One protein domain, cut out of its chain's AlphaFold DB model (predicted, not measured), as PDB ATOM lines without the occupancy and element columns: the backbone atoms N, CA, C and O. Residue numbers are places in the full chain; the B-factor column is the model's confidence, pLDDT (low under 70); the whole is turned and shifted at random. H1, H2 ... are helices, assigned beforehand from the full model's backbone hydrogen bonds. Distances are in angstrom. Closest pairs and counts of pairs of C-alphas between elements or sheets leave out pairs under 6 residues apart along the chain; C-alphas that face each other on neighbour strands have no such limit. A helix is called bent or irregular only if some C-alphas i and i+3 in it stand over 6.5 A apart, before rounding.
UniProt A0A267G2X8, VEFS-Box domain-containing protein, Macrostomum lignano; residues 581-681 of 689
ATOM      1  N   TRP A 581     -35.666  31.021   9.425       85.62
ATOM      2  CA  TRP A 581     -34.398  30.457   9.872       85.62
ATOM      3  C   TRP A 581     -34.263  28.978   9.483       85.62
ATOM      4  O   TRP A 581     -33.163  28.521   9.173       85.62
ATOM      5  N   LEU A 582     -35.371  28.224   9.469       85.56
ATOM      6  CA  LEU A 582     -35.371  26.812   9.097       85.56
ATOM      7  C   LEU A 582     -35.130  26.674   7.595       85.56
ATOM      8  O   LEU A 582     -34.276  25.888   7.188       85.56
ATOM      9  N   ARG A 583     -35.801  27.501   6.784       84.69
ATOM     10  CA  ARG A 583     -35.595  27.563   5.327       84.69
ATOM     11  C   ARG A 583     -34.138  27.878   4.978       84.69
ATOM     12  O   ARG A 583     -33.522  27.169   4.184       84.69
ATOM     13  N   GLN A 584     -33.559  28.881   5.635       85.75
ATOM     14  CA  GLN A 584     -32.155  29.263   5.453       85.75
ATOM     15  C   GLN A 584     -31.189  28.159   5.898       85.75
ATOM     16  O   GLN A 584     -30.205  27.882   5.212       85.75
ATOM     17  N   LYS A 585     -31.477  27.487   7.020       86.75
ATOM     18  CA  LYS A 585     -30.664  26.365   7.507       86.75
ATOM     19  C   LYS A 585     -30.667  25.196   6.525       86.75
ATOM     20  O   LYS A 585     -29.610  24.628   6.275       86.75
ATOM     21  N   TYR A 586     -31.822  24.853   5.956       84.56
ATOM     22  CA  TYR A 586     -31.902  23.816   4.926       84.56
ATOM     23  C   TYR A 586     -31.122  24.196   3.665       84.56
ATOM     24  O   TYR A 586     -30.397  23.348   3.152       84.56
ATOM     25  N   SER A 587     -31.209  25.452   3.211       84.69
ATOM     26  CA  SER A 587     -30.415  25.945   2.074       84.69
ATOM     27  C   SER A 587     -28.917  25.769   2.321       84.69
ATOM     28  O   SER A 587     -28.226  25.150   1.518       84.69
ATOM     29  N   ARG A 588     -28.425  26.225   3.479       86.88
ATOM     30  CA  ARG A 588     -27.005  26.122   3.839       86.88
ATOM     31  C   ARG A 588     -26.536  24.671   3.974       86.88
ATOM     32  O   ARG A 588     -25.492  24.317   3.446       86.88
ATOM     33  N   ASN A 589     -27.323  23.821   4.633       87.31
ATOM     34  CA  ASN A 589     -26.994  22.400   4.764       87.31
ATOM     35  C   ASN A 589     -26.930  21.694   3.401       87.31
ATOM     36  O   ASN A 589     -26.181  20.735   3.249       87.31
ATOM     37  N   LEU A 590     -27.731  22.128   2.422       87.31
ATOM     38  CA  LEU A 590     -27.720  21.554   1.079       87.31
ATOM     39  C   LEU A 590     -26.490  21.997   0.270       87.31
ATOM     40  O   LEU A 590     -25.966  21.235  -0.544       87.31
ATOM     41  N   GLU A 591     -26.007  23.219   0.501       85.50
ATOM     42  CA  GLU A 591     -24.774  23.730  -0.104       85.50
ATOM     43  C   GLU A 591     -23.544  22.914   0.321       85.50
ATOM     44  O   GLU A 591     -22.704  22.638  -0.537       85.50
ATOM     45  N   ASP A 592     -23.499  22.444   1.574       90.50
ATOM     46  CA  ASP A 592     -22.387  21.668   2.152       90.50
ATOM     47  C   ASP A 592     -22.139  20.302   1.466       90.50
ATOM     48  O   ASP A 592     -21.048  19.742   1.593       90.50
ATOM     49  N   PHE A 593     -23.106  19.759   0.712       88.38
ATOM     50  CA  PHE A 593     -22.921  18.515  -0.049       88.38
ATOM     51  C   PHE A 593     -22.045  18.747  -1.284       88.38
ATOM     52  O   PHE A 593     -22.500  19.274  -2.297       88.38
ATOM     53  N   THR A 594     -20.773  18.361  -1.229       87.69
ATOM     54  CA  THR A 594     -19.830  18.530  -2.350       87.69
ATOM     55  C   THR A 594     -19.985  17.475  -3.448       87.69
ATOM     56  O   THR A 594     -19.428  17.637  -4.530       87.69
ATOM     57  N   ASP A 595     -20.748  16.418  -3.182       90.56
ATOM     58  CA  ASP A 595     -20.993  15.269  -4.053       90.56
ATOM     59  C   ASP A 595     -22.285  15.371  -4.886       90.56
ATOM     60  O   ASP A 595     -22.557  14.485  -5.692       90.56
ATOM     61  N   VAL A 596     -23.061  16.453  -4.734       89.00
ATOM     62  CA  VAL A 596     -24.350  16.665  -5.419       89.00
ATOM     63  C   VAL A 596     -24.244  17.802  -6.435       89.00
ATOM     64  O   VAL A 596     -23.701  18.871  -6.134       89.00
ATOM     65  N   ASN A 597     -24.807  17.608  -7.631       89.06
ATOM     66  CA  ASN A 597     -24.793  18.620  -8.689       89.06
ATOM     67  C   ASN A 597     -25.682  19.833  -8.330       89.06
ATOM     68  O   ASN A 597     -26.732  19.684  -7.704       89.06
ATOM     69  N   GLU A 598     -25.332  21.039  -8.786       86.81
ATOM     70  CA  GLU A 598     -26.128  22.266  -8.596       86.81
ATOM     71  C   GLU A 598     -27.574  22.105  -9.090       86.81
ATOM     72  O   GLU A 598     -28.521  22.562  -8.447       86.81
ATOM     73  N   GLY A 599     -27.755  21.391 -10.206       87.38
ATOM     74  CA  GLY A 599     -29.077  21.098 -10.752       87.38
ATOM     75  C   GLY A 599     -29.910  20.140  -9.894       87.38
ATOM     76  O   GLY A 599     -31.135  20.246  -9.896       87.38
ATOM     77  N   GLU A 600     -29.275  19.225  -9.159       88.94
ATOM     78  CA  GLU A 600     -29.944  18.321  -8.214       88.94
ATOM     79  C   GLU A 600     -30.267  19.060  -6.914       88.94
ATOM     80  O   GLU A 600     -31.397  18.979  -6.431       88.94
ATOM     81  N   LYS A 601     -29.330  19.875  -6.409       90.06
ATOM     82  CA  LYS A 601     -29.558  20.757  -5.255       90.06
ATOM     83  C   LYS A 601     -30.742  21.694  -5.489       90.06
ATOM     84  O   LYS A 601     -31.586  21.844  -4.611       90.06
ATOM     85  N   ALA A 602     -30.869  22.283  -6.678       88.81
ATOM     86  CA  ALA A 602     -31.996  23.158  -7.003       88.81
ATOM     87  C   ALA A 602     -33.358  22.437  -6.922       88.81
ATOM     88  O   ALA A 602     -34.312  22.989  -6.371       88.81
ATOM     89  N   VAL A 603     -33.445  21.195  -7.417       91.31
ATOM     90  CA  VAL A 603     -34.672  20.380  -7.332       91.31
ATOM     91  C   VAL A 603     -34.940  19.940  -5.891       91.31
ATOM     92  O   VAL A 603     -36.068  20.074  -5.421       91.31
ATOM     93  N   MET A 604     -33.916  19.486  -5.164       90.31
ATOM     94  CA  MET A 604     -34.027  19.104  -3.751       90.31
ATOM     95  C   MET A 604     -34.489  20.276  -2.877       90.31
ATOM     96  O   MET A 604     -35.349  20.101  -2.014       90.31
ATOM     97  N   MET A 605     -33.959  21.479  -3.113       88.94
ATOM     98  CA  MET A 605     -34.356  22.690  -2.397       88.94
ATOM     99  C   MET A 605     -35.816  23.051  -2.677       88.94
ATOM    100  O   MET A 605     -36.569  23.294  -1.734       88.94
ATOM    101  N   ALA A 606     -36.228  23.049  -3.948       89.31
ATOM    102  CA  ALA A 606     -37.606  23.339  -4.337       89.31
ATOM    103  C   ALA A 606     -38.589  22.321  -3.741       89.31
ATOM    104  O   ALA A 606     -39.617  22.710  -3.186       89.31
ATOM    105  N   TRP A 607     -38.255  21.028  -3.801       90.62
ATOM    106  CA  TRP A 607     -39.080  19.961  -3.238       90.62
ATOM    107  C   TRP A 607     -39.213  20.085  -1.719       90.62
ATOM    108  O   TRP A 607     -40.326  20.123  -1.199       90.62
ATOM    109  N   ASN A 608     -38.100  20.218  -0.996       88.69
ATOM    110  CA  ASN A 608     -38.119  20.299   0.466       88.69
ATOM    111  C   ASN A 608     -38.832  21.561   0.967       88.69
ATOM    112  O   ASN A 608     -39.575  21.499   1.946       88.69
ATOM    113  N   LEU A 609     -38.648  22.697   0.286       87.25
ATOM    114  CA  LEU A 609     -39.365  23.928   0.612       87.25
ATOM    115  C   LEU A 609     -40.872  23.778   0.368       87.25
ATOM    116  O   LEU A 609     -41.666  24.201   1.209       87.25
ATOM    117  N   HIS A 610     -41.269  23.152  -0.743       88.56
ATOM    118  CA  HIS A 610     -42.676  22.872  -1.041       88.56
ATOM    119  C   HIS A 610     -43.299  21.938  -0.003       88.56
ATOM    120  O   HIS A 610     -44.382  22.223   0.490       88.56
ATOM    121  N   VAL A 611     -42.589  20.887   0.417       88.69
ATOM    122  CA  VAL A 611     -43.028  19.985   1.500       88.69
ATOM    123  C   VAL A 611     -43.273  20.750   2.807       88.69
ATOM    124  O   VAL A 611     -44.242  20.465   3.504       88.69
ATOM    125  N   MET A 612     -42.424  21.730   3.143       84.31
ATOM    126  CA  MET A 612     -42.564  22.533   4.369       84.31
ATOM    127  C   MET A 612     -43.674  23.585   4.288       84.31
ATOM    128  O   MET A 612     -44.270  23.920   5.306       84.31
ATOM    129  N   THR A 613     -43.929  24.126   3.098       84.06
ATOM    130  CA  THR A 613     -44.868  25.243   2.875       84.06
ATOM    131  C   THR A 613     -46.190  24.803   2.249       84.06
ATOM    132  O   THR A 613     -47.004  25.641   1.861       84.06
ATOM    133  N   TRP A 614     -46.419  23.493   2.145       86.38
ATOM    134  CA  TRP A 614     -47.624  22.946   1.543       86.38
ATOM    135  C   TRP A 614     -48.868  23.351   2.343       86.38
ATOM    136  O   TRP A 614     -48.966  23.123   3.547       86.38
ATOM    137  N   GLU A 615     -49.856  23.920   1.651       76.19
ATOM    138  CA  GLU A 615     -51.107  24.423   2.246       76.19
ATOM    139  C   GLU A 615     -51.941  23.333   2.932       76.19
ATOM    140  O   GLU A 615     -52.778  23.637   3.777       76.19
ATOM    141  N   GLY A 616     -51.697  22.060   2.601       73.38
ATOM    142  CA  GLY A 616     -52.318  20.907   3.257       73.38
ATOM    143  C   GLY A 616     -51.772  20.593   4.656       73.38
ATOM    144  O   GLY A 616     -52.215  19.620   5.269       73.38
ATOM    145  N   GLY A 617     -50.833  21.398   5.167       77.19
ATOM    146  CA  GLY A 617     -50.169  21.188   6.450       77.19
ATOM    147  C   GLY A 617     -49.017  20.178   6.363       77.19
ATOM    148  O   GLY A 617     -48.597  19.799   5.270       77.19
ATOM    149  N   PRO A 618     -48.467  19.723   7.503       78.00
ATOM    150  CA  PRO A 618     -47.377  18.755   7.500       78.00
ATOM    151  C   PRO A 618     -47.814  17.436   6.850       78.00
ATOM    152  O   PRO A 618     -48.810  16.818   7.242       78.00
ATOM    153  N   VAL A 619     -47.037  16.990   5.862       81.75
ATOM    154  CA  VAL A 619     -47.255  15.717   5.169       81.75
ATOM    155  C   VAL A 619     -46.985  14.579   6.152       81.75
ATOM    156  O   VAL A 619     -45.845  14.314   6.524       81.75
ATOM    157  N   THR A 620     -48.047  13.914   6.599       81.44
ATOM    158  CA  THR A 620     -47.998  12.845   7.611       81.44
ATOM    159  C   THR A 620     -48.430  11.492   7.055       81.44
ATOM    160  O   THR A 620     -48.090  10.460   7.632       81.44
ATOM    161  N   GLY A 621     -49.150  11.464   5.925       82.75
ATOM    162  CA  GLY A 621     -49.677  10.236   5.332       82.75
ATOM    163  C   GLY A 621     -49.432  10.119   3.827       82.75
ATOM    164  O   GLY A 621     -49.483  11.097   3.090       82.75
ATOM    165  N   GLN A 622     -49.253   8.883   3.345       81.62
ATOM    166  CA  GLN A 622     -48.997   8.591   1.923       81.62
ATOM    167  C   GLN A 622     -50.125   9.048   0.984       81.62
ATOM    168  O   GLN A 622     -49.874   9.393  -0.165       81.62
ATOM    169  N   HIS A 623     -51.367   9.114   1.471       85.56
ATOM    170  CA  HIS A 623     -52.515   9.589   0.691       85.56
ATOM    171  C   HIS A 623     -52.402  11.065   0.263       85.56
ATOM    172  O   HIS A 623     -53.106  11.486  -0.650       85.56
ATOM    173  N   GLN A 624     -51.525  11.846   0.905       88.81
ATOM    174  CA  GLN A 624     -51.290  13.262   0.606       88.81
ATOM    175  C   GLN A 624     -50.274  13.458  -0.528       88.81
ATOM    176  O   GLN A 624     -50.274  14.497  -1.186       88.81
ATOM    177  N   LEU A 625     -49.434  12.452  -0.799       88.06
ATOM    178  CA  LEU A 625     -48.362  12.533  -1.792       88.06
ATOM    179  C   LEU A 625     -48.855  12.818  -3.216       88.06
ATOM    180  O   LEU A 625     -48.203  13.613  -3.892       88.06
ATOM    181  N   PRO A 626     -49.998  12.278  -3.686       88.31
ATOM    182  CA  PRO A 626     -50.501  12.629  -5.006       88.31
ATOM    183  C   PRO A 626     -50.822  14.115  -5.176       88.31
ATOM    184  O   PRO A 626     -50.445  14.733  -6.171       88.31
ATOM    185  N   GLN A 627     -51.469  14.710  -4.173       88.81
ATOM    186  CA  GLN A 627     -51.792  16.136  -4.169       88.81
ATOM    187  C   GLN A 627     -50.533  16.992  -4.000       88.81
ATOM    188  O   GLN A 627     -50.393  18.024  -4.656       88.81
ATOM    189  N   LEU A 628     -49.588  16.544  -3.172       90.88
ATOM    190  CA  LEU A 628     -48.300  17.206  -2.993       90.88
ATOM    191  C   LEU A 628     -47.499  17.255  -4.301       90.88
ATOM    192  O   LEU A 628     -47.018  18.319  -4.674       90.88
ATOM    193  N   CYS A 629     -47.411  16.138  -5.030       90.75
ATOM    194  CA  CYS A 629     -46.708  16.077  -6.314       90.75
ATOM    195  C   CYS A 629     -47.385  16.955  -7.375       90.75
ATOM    196  O   CYS A 629     -46.704  17.658  -8.114       90.75
ATOM    197  N   SER A 630     -48.719  16.953  -7.429       88.94
ATOM    198  CA  SER A 630     -49.471  17.789  -8.372       88.94
ATOM    199  C   SER A 630     -49.272  19.285  -8.086       88.94
ATOM    200  O   SER A 630     -48.891  20.049  -8.968       88.94
ATOM    201  N   THR A 631     -49.397  19.693  -6.817       90.81
ATOM    202  CA  THR A 631     -49.147  21.085  -6.397       90.81
ATOM    203  C   THR A 631     -47.688  21.507  -6.567       90.81
ATOM    204  O   THR A 631     -47.431  22.668  -6.877       90.81
ATOM    205  N   PHE A 632     -46.735  20.585  -6.404       92.31
ATOM    206  CA  PHE A 632     -45.317  20.837  -6.664       92.31
ATOM    207  C   PHE A 632     -45.066  21.118  -8.144       92.31
ATOM    208  O   PHE A 632     -44.353  22.060  -8.484       92.31
ATOM    209  N   ILE A 633     -45.677  20.336  -9.035       91.56
ATOM    210  CA  ILE A 633     -45.542  20.551 -10.477       91.56
ATOM    211  C   ILE A 633     -46.178  21.879 -10.876       91.56
ATOM    212  O   ILE A 633     -45.550  22.656 -11.584       91.56
ATOM    213  N   ASP A 634     -47.369  22.183 -10.369       88.62
ATOM    214  CA  ASP A 634     -48.060  23.422 -10.724       88.62
ATOM    215  C   ASP A 634     -47.319  24.680 -10.211       88.62
ATOM    216  O   ASP A 634     -47.307  25.700 -10.899       88.62
ATOM    217  N   ARG A 635     -46.681  24.629  -9.028       87.94
ATOM    218  CA  ARG A 635     -46.016  25.799  -8.410       87.94
ATOM    219  C   ARG A 635     -44.524  25.914  -8.713       87.94
ATOM    220  O   ARG A 635     -44.037  27.020  -8.907       87.94
ATOM    221  N   CYS A 636     -43.792  24.803  -8.723       87.69
ATOM    222  CA  CYS A 636     -42.328  24.801  -8.789       87.69
ATOM    223  C   CYS A 636     -41.779  24.351 -10.151       87.69
ATOM    224  O   CYS A 636     -40.659  24.729 -10.498       87.69
ATOM    225  N   ALA A 637     -42.521  23.562 -10.942       86.00
ATOM    226  CA  ALA A 637     -42.006  23.100 -12.234       86.00
ATOM    227  C   ALA A 637     -41.751  24.227 -13.252       86.00
ATOM    228  O   ALA A 637     -40.730  24.127 -13.928       86.00
ATOM    229  N   PRO A 638     -42.567  25.299 -13.374       88.94
ATOM    230  CA  PRO A 638     -42.290  26.380 -14.326       88.94
ATOM    231  C   PRO A 638     -40.906  27.015 -14.123       88.94
ATOM    232  O   PRO A 638     -40.150  27.169 -15.082       88.94
ATOM    233  N   ASP A 639     -40.532  27.281 -12.869       89.25
ATOM    234  CA  ASP A 639     -39.230  27.859 -12.515       89.25
ATOM    235  C   ASP A 639     -38.071  26.886 -12.775       89.25
ATOM    236  O   ASP A 639     -36.998  27.291 -13.227       89.25
ATOM    237  N   LEU A 640     -38.272  25.590 -12.512       90.12
ATOM    238  CA  LEU A 640     -37.270  24.554 -12.785       90.12
ATOM    239  C   LEU A 640     -37.076  24.327 -14.291       90.12
ATOM    240  O   LEU A 640     -35.948  24.122 -14.746       90.12
ATOM    241  N   LEU A 641     -38.156  24.392 -15.072       89.19
ATOM    242  CA  LEU A 641     -38.122  24.272 -16.529       89.19
ATOM    243  C   LEU A 641     -37.421  25.476 -17.170       89.19
ATOM    244  O   LEU A 641     -36.574  25.270 -18.038       89.19
ATOM    245  N   ALA A 642     -37.679  26.697 -16.690       87.94
ATOM    246  CA  ALA A 642     -36.987  27.908 -17.147       87.94
ATOM    247  C   ALA A 642     -35.464  27.854 -16.905       87.94
ATOM    248  O   ALA A 642     -34.687  28.418 -17.671       87.94
ATOM    249  N   ARG A 643     -35.022  27.130 -15.868       87.94
ATOM    250  CA  ARG A 643     -33.599  26.884 -15.559       87.94
ATOM    251  C   ARG A 643     -32.994  25.696 -16.322       87.94
ATOM    252  O   ARG A 643     -31.852  25.330 -16.061       87.94
ATOM    253  N   GLY A 644     -33.747  25.055 -17.220       88.25
ATOM    254  CA  GLY A 644     -33.291  23.885 -17.978       88.25
ATOM    255  C   GLY A 644     -33.182  22.592 -17.158       88.25
ATOM    256  O   GLY A 644     -32.614  21.611 -17.631       88.25
ATOM    257  N   LEU A 645     -33.754  22.532 -15.948       90.62
ATOM    258  CA  LEU A 645     -33.606  21.407 -15.007       90.62
ATOM    259  C   LEU A 645     -34.637  20.288 -15.212       90.62
ATOM    260  O   LEU A 645     -34.936  19.515 -14.299       90.62
ATOM    261  N   ARG A 646     -35.184  20.178 -16.425       89.94
ATOM    262  CA  ARG A 646     -36.235  19.213 -16.760       89.94
ATOM    263  C   ARG A 646     -35.816  17.772 -16.464       89.94
ATOM    264  O   ARG A 646     -36.580  17.047 -15.840       89.94
ATOM    265  N   GLY A 647     -34.612  17.366 -16.871       88.88
ATOM    266  CA  GLY A 647     -34.107  16.007 -16.634       88.88
ATOM    267  C   GLY A 647     -34.059  15.644 -15.147       88.88
ATOM    268  O   GLY A 647     -34.531  14.579 -14.761       88.88
ATOM    269  N   ASN A 648     -33.594  16.574 -14.310       90.81
ATOM    270  CA  ASN A 648     -33.484  16.379 -12.862       90.81
ATOM    271  C   ASN A 648     -34.861  16.308 -12.185       90.81
ATOM    272  O   ASN A 648     -35.062  15.510 -11.273       90.81
ATOM    273  N   LEU A 649     -35.832  17.098 -12.659       89.81
ATOM    274  CA  LEU A 649     -37.221  17.023 -12.197       89.81
ATOM    275  C   LEU A 649     -37.846  15.656 -12.517       89.81
ATOM    276  O   LEU A 649     -38.482  15.054 -11.654       89.81
ATOM    277  N   LEU A 650     -37.647  15.147 -13.738       90.31
ATOM    278  CA  LEU A 650     -38.160  13.830 -14.127       90.31
ATOM    279  C   LEU A 650     -37.505  12.706 -13.322       90.31
ATOM    280  O   LEU A 650     -38.193  11.785 -12.888       90.31
ATOM    281  N   LEU A 651     -36.193  12.812 -13.090       91.44
ATOM    282  CA  LEU A 651     -35.447  11.861 -12.274       91.44
ATOM    283  C   LEU A 651     -35.981  11.818 -10.838       91.44
ATOM    284  O   LEU A 651     -36.188  10.736 -10.300       91.44
ATOM    285  N   HIS A 652     -36.282  12.976 -10.248       91.62
ATOM    286  CA  HIS A 652     -36.871  13.049  -8.914       91.62
ATOM    287  C   HIS A 652     -38.248  12.362  -8.841       91.62
ATOM    288  O   HIS A 652     -38.487  11.557  -7.942       91.62
ATOM    289  N   LEU A 653     -39.137  12.615  -9.810       90.12
ATOM    290  CA  LEU A 653     -40.454  11.965  -9.878       90.12
ATOM    291  C   LEU A 653     -40.346  10.442 -10.075       90.12
ATOM    292  O   LEU A 653     -41.116   9.680  -9.481       90.12
ATOM    293  N   ALA A 654     -39.370   9.991 -10.869       90.44
ATOM    294  CA  ALA A 654     -39.060   8.573 -11.024       90.44
ATOM    295  C   ALA A 654     -38.574   7.967  -9.698       90.44
ATOM    296  O   ALA A 654     -39.130   6.963  -9.257       90.44
ATOM    297  N   SER A 655     -37.660   8.642  -8.991       91.88
ATOM    298  CA  SER A 655     -37.183   8.201  -7.672       91.88
ATOM    299  C   SER A 655     -38.326   8.051  -6.662       91.88
ATOM    300  O   SER A 655     -38.378   7.059  -5.940       91.88
ATOM    301  N   LEU A 656     -39.299   8.973  -6.628       89.44
ATOM    302  CA  LEU A 656     -40.479   8.845  -5.753       89.44
ATOM    303  C   LEU A 656     -41.302   7.575  -6.043       89.44
ATOM    304  O   LEU A 656     -41.894   6.992  -5.131       89.44
ATOM    305  N   THR A 657     -41.330   7.132  -7.297       88.56
ATOM    306  CA  THR A 657     -42.013   5.896  -7.703       88.56
ATOM    307  C   THR A 657     -41.182   4.665  -7.338       88.56
ATOM    308  O   THR A 657     -41.734   3.697  -6.813       88.56
ATOM    309  N   ASP A 658     -39.858   4.726  -7.511       91.50
ATOM    310  CA  ASP A 658     -38.926   3.645  -7.158       91.50
ATOM    311  C   ASP A 658     -38.937   3.336  -5.652       91.50
ATOM    312  O   ASP A 658     -38.887   2.174  -5.246       91.50
ATOM    313  N   TYR A 659     -39.090   4.363  -4.810       88.44
ATOM    314  CA  TYR A 659     -39.261   4.203  -3.360       88.44
ATOM    315  C   TYR A 659     -40.671   3.746  -2.944       88.44
ATOM    316  O   TYR A 659     -40.955   3.635  -1.750       88.44
ATOM    317  N   GLY A 660     -41.574   3.486  -3.897       85.25
ATOM    318  CA  GLY A 660     -42.941   3.033  -3.632       85.25
ATOM    319  C   GLY A 660     -43.841   4.091  -2.984       85.25
ATOM    320  O   GLY A 660     -44.877   3.748  -2.415       85.25
ATOM    321  N   LEU A 661     -43.453   5.370  -3.045       85.38
ATOM    322  CA  LEU A 661     -44.214   6.485  -2.469       85.38
ATOM    323  C   LEU A 661     -45.344   6.947  -3.396       85.38
ATOM    324  O   LEU A 661     -46.375   7.437  -2.933       85.38
ATOM    325  N   VAL A 662     -45.159   6.774  -4.705       85.88
ATOM    326  CA  VAL A 662     -46.101   7.169  -5.755       85.88
ATOM    327  C   VAL A 662     -46.444   5.963  -6.631       85.88
ATOM    328  O   VAL A 662     -45.595   5.125  -6.924       85.88
ATOM    329  N   ARG A 663     -47.709   5.860  -7.055       86.19
ATOM    330  CA  ARG A 663     -48.149   4.825  -8.002       86.19
ATOM    331  C   ARG A 663     -47.627   5.125  -9.418       86.19
ATOM    332  O   ARG A 663     -47.689   6.286  -9.824       86.19
ATOM    333  N   PRO A 664     -47.260   4.107 -10.218       86.00
ATOM    334  CA  PRO A 664     -46.838   4.303 -11.610       86.00
ATOM    335  C   PRO A 664     -47.866   5.044 -12.482       86.00
ATOM    336  O   PRO A 664     -47.488   5.850 -13.327       86.00
ATOM    337  N   ASP A 665     -49.164   4.827 -12.234       87.81
ATOM    338  CA  ASP A 665     -50.254   5.520 -12.940       87.81
ATOM    339  C   ASP A 665     -50.177   7.043 -12.745       87.81
ATOM    340  O   ASP A 665     -50.365   7.815 -13.683       87.81
ATOM    341  N   LEU A 666     -49.848   7.473 -11.521       86.62
ATOM    342  CA  LEU A 666     -49.719   8.885 -11.188       86.62
ATOM    343  C   LEU A 666     -48.447   9.479 -11.795       86.62
ATOM    344  O   LEU A 666     -48.479  10.608 -12.272       86.62
ATOM    345  N   LEU A 667     -47.338   8.733 -11.826       89.25
ATOM    346  CA  LEU A 667     -46.119   9.188 -12.498       89.25
ATOM    347  C   LEU A 667     -46.411   9.554 -13.960       89.25
ATOM    348  O   LEU A 667     -46.004  10.621 -14.408       89.25
ATOM    349  N   TYR A 668     -47.158   8.717 -14.685       89.19
ATOM    350  CA  TYR A 668     -47.528   8.999 -16.075       89.19
ATOM    351  C   TYR A 668     -48.335  10.300 -16.222       89.19
ATOM    352  O   TYR A 668     -48.035  11.120 -17.093       89.19
ATOM    353  N   GLU A 669     -49.314  10.525 -15.341       88.00
ATOM    354  CA  GLU A 669     -50.118  11.754 -15.313       88.00
ATOM    355  C   GLU A 669     -49.258  13.000 -15.038       88.00
ATOM    356  O   GLU A 669     -49.351  14.004 -15.751       88.00
ATOM    357  N   LEU A 670     -48.365  12.917 -14.048       87.62
ATOM    358  CA  LEU A 670     -47.446  13.995 -13.683       87.62
ATOM    359  C   LEU A 670     -46.473  14.314 -14.830       87.62
ATOM    360  O   LEU A 670     -46.268  15.483 -15.152       87.62
ATOM    361  N   LEU A 671     -45.921  13.296 -15.499       88.00
ATOM    362  CA  LEU A 671     -45.041  13.468 -16.662       88.00
ATOM    363  C   LEU A 671     -45.749  14.182 -17.817       88.00
ATOM    364  O   LEU A 671     -45.177  15.093 -18.421       88.00
ATOM    365  N   LEU A 672     -46.994  13.798 -18.111       88.25
ATOM    366  CA  LEU A 672     -47.796  14.449 -19.145       88.25
ATOM    367  C   LEU A 672     -48.001  15.935 -18.820       88.25
ATOM    368  O   LEU A 672     -47.859  16.785 -19.700       88.25
ATOM    369  N   ARG A 673     -48.253  16.253 -17.548       86.12
ATOM    370  CA  ARG A 673     -48.450  17.626 -17.073       86.12
ATOM    371  C   ARG A 673     -47.175  18.469 -17.143       86.12
ATOM    372  O   ARG A 673     -47.221  19.597 -17.624       86.12
ATOM    373  N   VAL A 674     -46.013  17.913 -16.785       87.75
ATOM    374  CA  VAL A 674     -44.715  18.598 -16.975       87.75
ATOM    375  C   VAL A 674     -44.434  18.841 -18.465       87.75
ATOM    376  O   VAL A 674     -43.857  19.865 -18.821       87.75
ATOM    377  N   ASN A 675     -44.833  17.927 -19.356       85.38
ATOM    378  CA  ASN A 675     -44.654  18.097 -20.806       85.38
ATOM    379  C   ASN A 675     -45.522  19.220 -21.372       85.38
ATOM    380  O   ASN A 675     -45.053  19.965 -22.226       85.38
ATOM    381  N   GLN A 676     -46.754  19.355 -20.880       85.56
ATOM    382  CA  GLN A 676     -47.638  20.463 -21.243       85.56
ATOM    383  C   GLN A 676     -47.032  21.805 -20.812       85.56
ATOM    384  O   GLN A 676     -46.884  22.699 -21.638       85.56
ATOM    385  N   LEU A 677     -46.557  21.903 -19.565       82.75
ATOM    386  CA  LEU A 677     -45.903  23.113 -19.048       82.75
ATOM    387  C   LEU A 677     -44.583  23.449 -19.764       82.75
ATOM    388  O   LEU A 677     -44.221  24.616 -19.872       82.75
ATOM    389  N   ALA A 678     -43.862  22.442 -20.262       74.88
ATOM    390  CA  ALA A 678     -42.649  22.643 -21.055       74.88
ATOM    391  C   ALA A 678     -42.942  23.091 -22.500       74.88
ATOM    392  O   ALA A 678     -42.092  23.737 -23.108       74.88
ATOM    393  N   GLY A 679     -44.115  22.749 -23.046       67.81
ATOM    394  CA  GLY A 679     -44.558  23.168 -24.379       67.81
ATOM    395  C   GLY A 679     -45.054  24.616 -24.447       67.81
ATOM    396  O   GLY A 679     -44.932  25.238 -25.496       67.81
ATOM    397  N   ASP A 680     -45.550  25.157 -23.331       57.84
ATOM    398  CA  ASP A 680     -46.050  26.539 -23.210       57.84
ATOM    399  C   ASP A 680     -44.951  27.587 -22.925       57.84
ATOM    400  O   ASP A 680     -45.222  28.789 -22.901       57.84
ATOM    401  N   GLN A 681     -43.698  27.171 -22.711       54.25
ATOM    402  CA  GLN A 681     -42.577  28.093 -22.500       54.25
ATOM    403  C   GLN A 681     -42.093  28.652 -23.853       54.25
ATOM    404  O   GLN A 681     -41.738  27.864 -24.737       54.25
TER     405      GLN A 681
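This is residues 581 to 681 of the 689 residues of the protein "VEFS-Box domain-containing protein" of Macrostomum lignano (UniProt A0A267G2X8). Three helices, H3, H4 and H5, form a small up-and-down bundle, and a helical hairpin of H1 and H2 is set on one side of it. H2 crosses H3 and H4 at steep tilts, while H1 packs on H2 alone and is the part farthest from the middle; H5 lies on the side of the bundle away from H2. The printed part has 101 residues with five named helices, in the order H1, H2, H3, H4, H5, and no named strand; its class is all helix. It is compact, with a radius of gyration of the C-alphas of 13.5 A and spans of 35 by 32 by 24 A.

H1 is residues 581 to 591, 15.4 A from first to last C-alpha, with C-alpha 581 at (-34.398, 30.457, 9.872). H2 is residues 598 to 613, 22.2 A. H3, the longest helix, is residues 622 to 642, 29.7 A, with C-alpha 622 at (-48.997, 8.591, 1.923). H3 has a kink of 45 degrees near residue 636 and is irregular: C-alphas 635 and 638 are 7.0 A apart. H4 is residues 646 to 658, 18.5 A. H5 is residues 664 to 679, 22.9 A, with C-alpha 679 at (-44.558, 23.168, -24.379).

In the bundle of H3, H4 and H5, each helix runs against the one before it in the chain. H3 and H5 touch at a shallow tilt of 22 degrees, the same way; their closest C-alphas, of Leu 641 and Ala 678, are 6.6 A apart. H3 and H4, a hairpin at 12 degrees, only just touch, with 3 pairs of C-alphas within 8 A, the closest Leu 640 and Arg 646 at 6.7 A. H4 and H5 are a hairpin at 9 degrees, with the C-alphas of Thr 657 and Pro 664 closest at 6.4 A. H2 touches H3 at a steep tilt of 47 degrees, opposite ways, with the C-alphas of His 610 and Phe 632 closest at 6.5 A. H2 touches H4 with residues 599 to 603 alone, at a steep tilt of 59 degrees; the C-alphas of Glu 600 and Asn 648 are closest, 6.2 A apart. H1 and H2 are a hairpin at 21 degrees, with the C-alphas of Leu 590 and Lys 601 closest at 6.6 A. H1 is apart from H3, H4 and H5, and H2 is apart from H5. Every O i to N i+4 pair is within hydrogen-bond range in H1, H4 and H5, against 11 of 12 in H2 and 13 of 17 in H3.

The two C-alphas farthest apart, of Trp 581 and Asp 665, are 37.3 A apart. The printed part has no cut and no long link. Mean pLDDT of the printed part is 86.5; residues 679 to 681 are under 70.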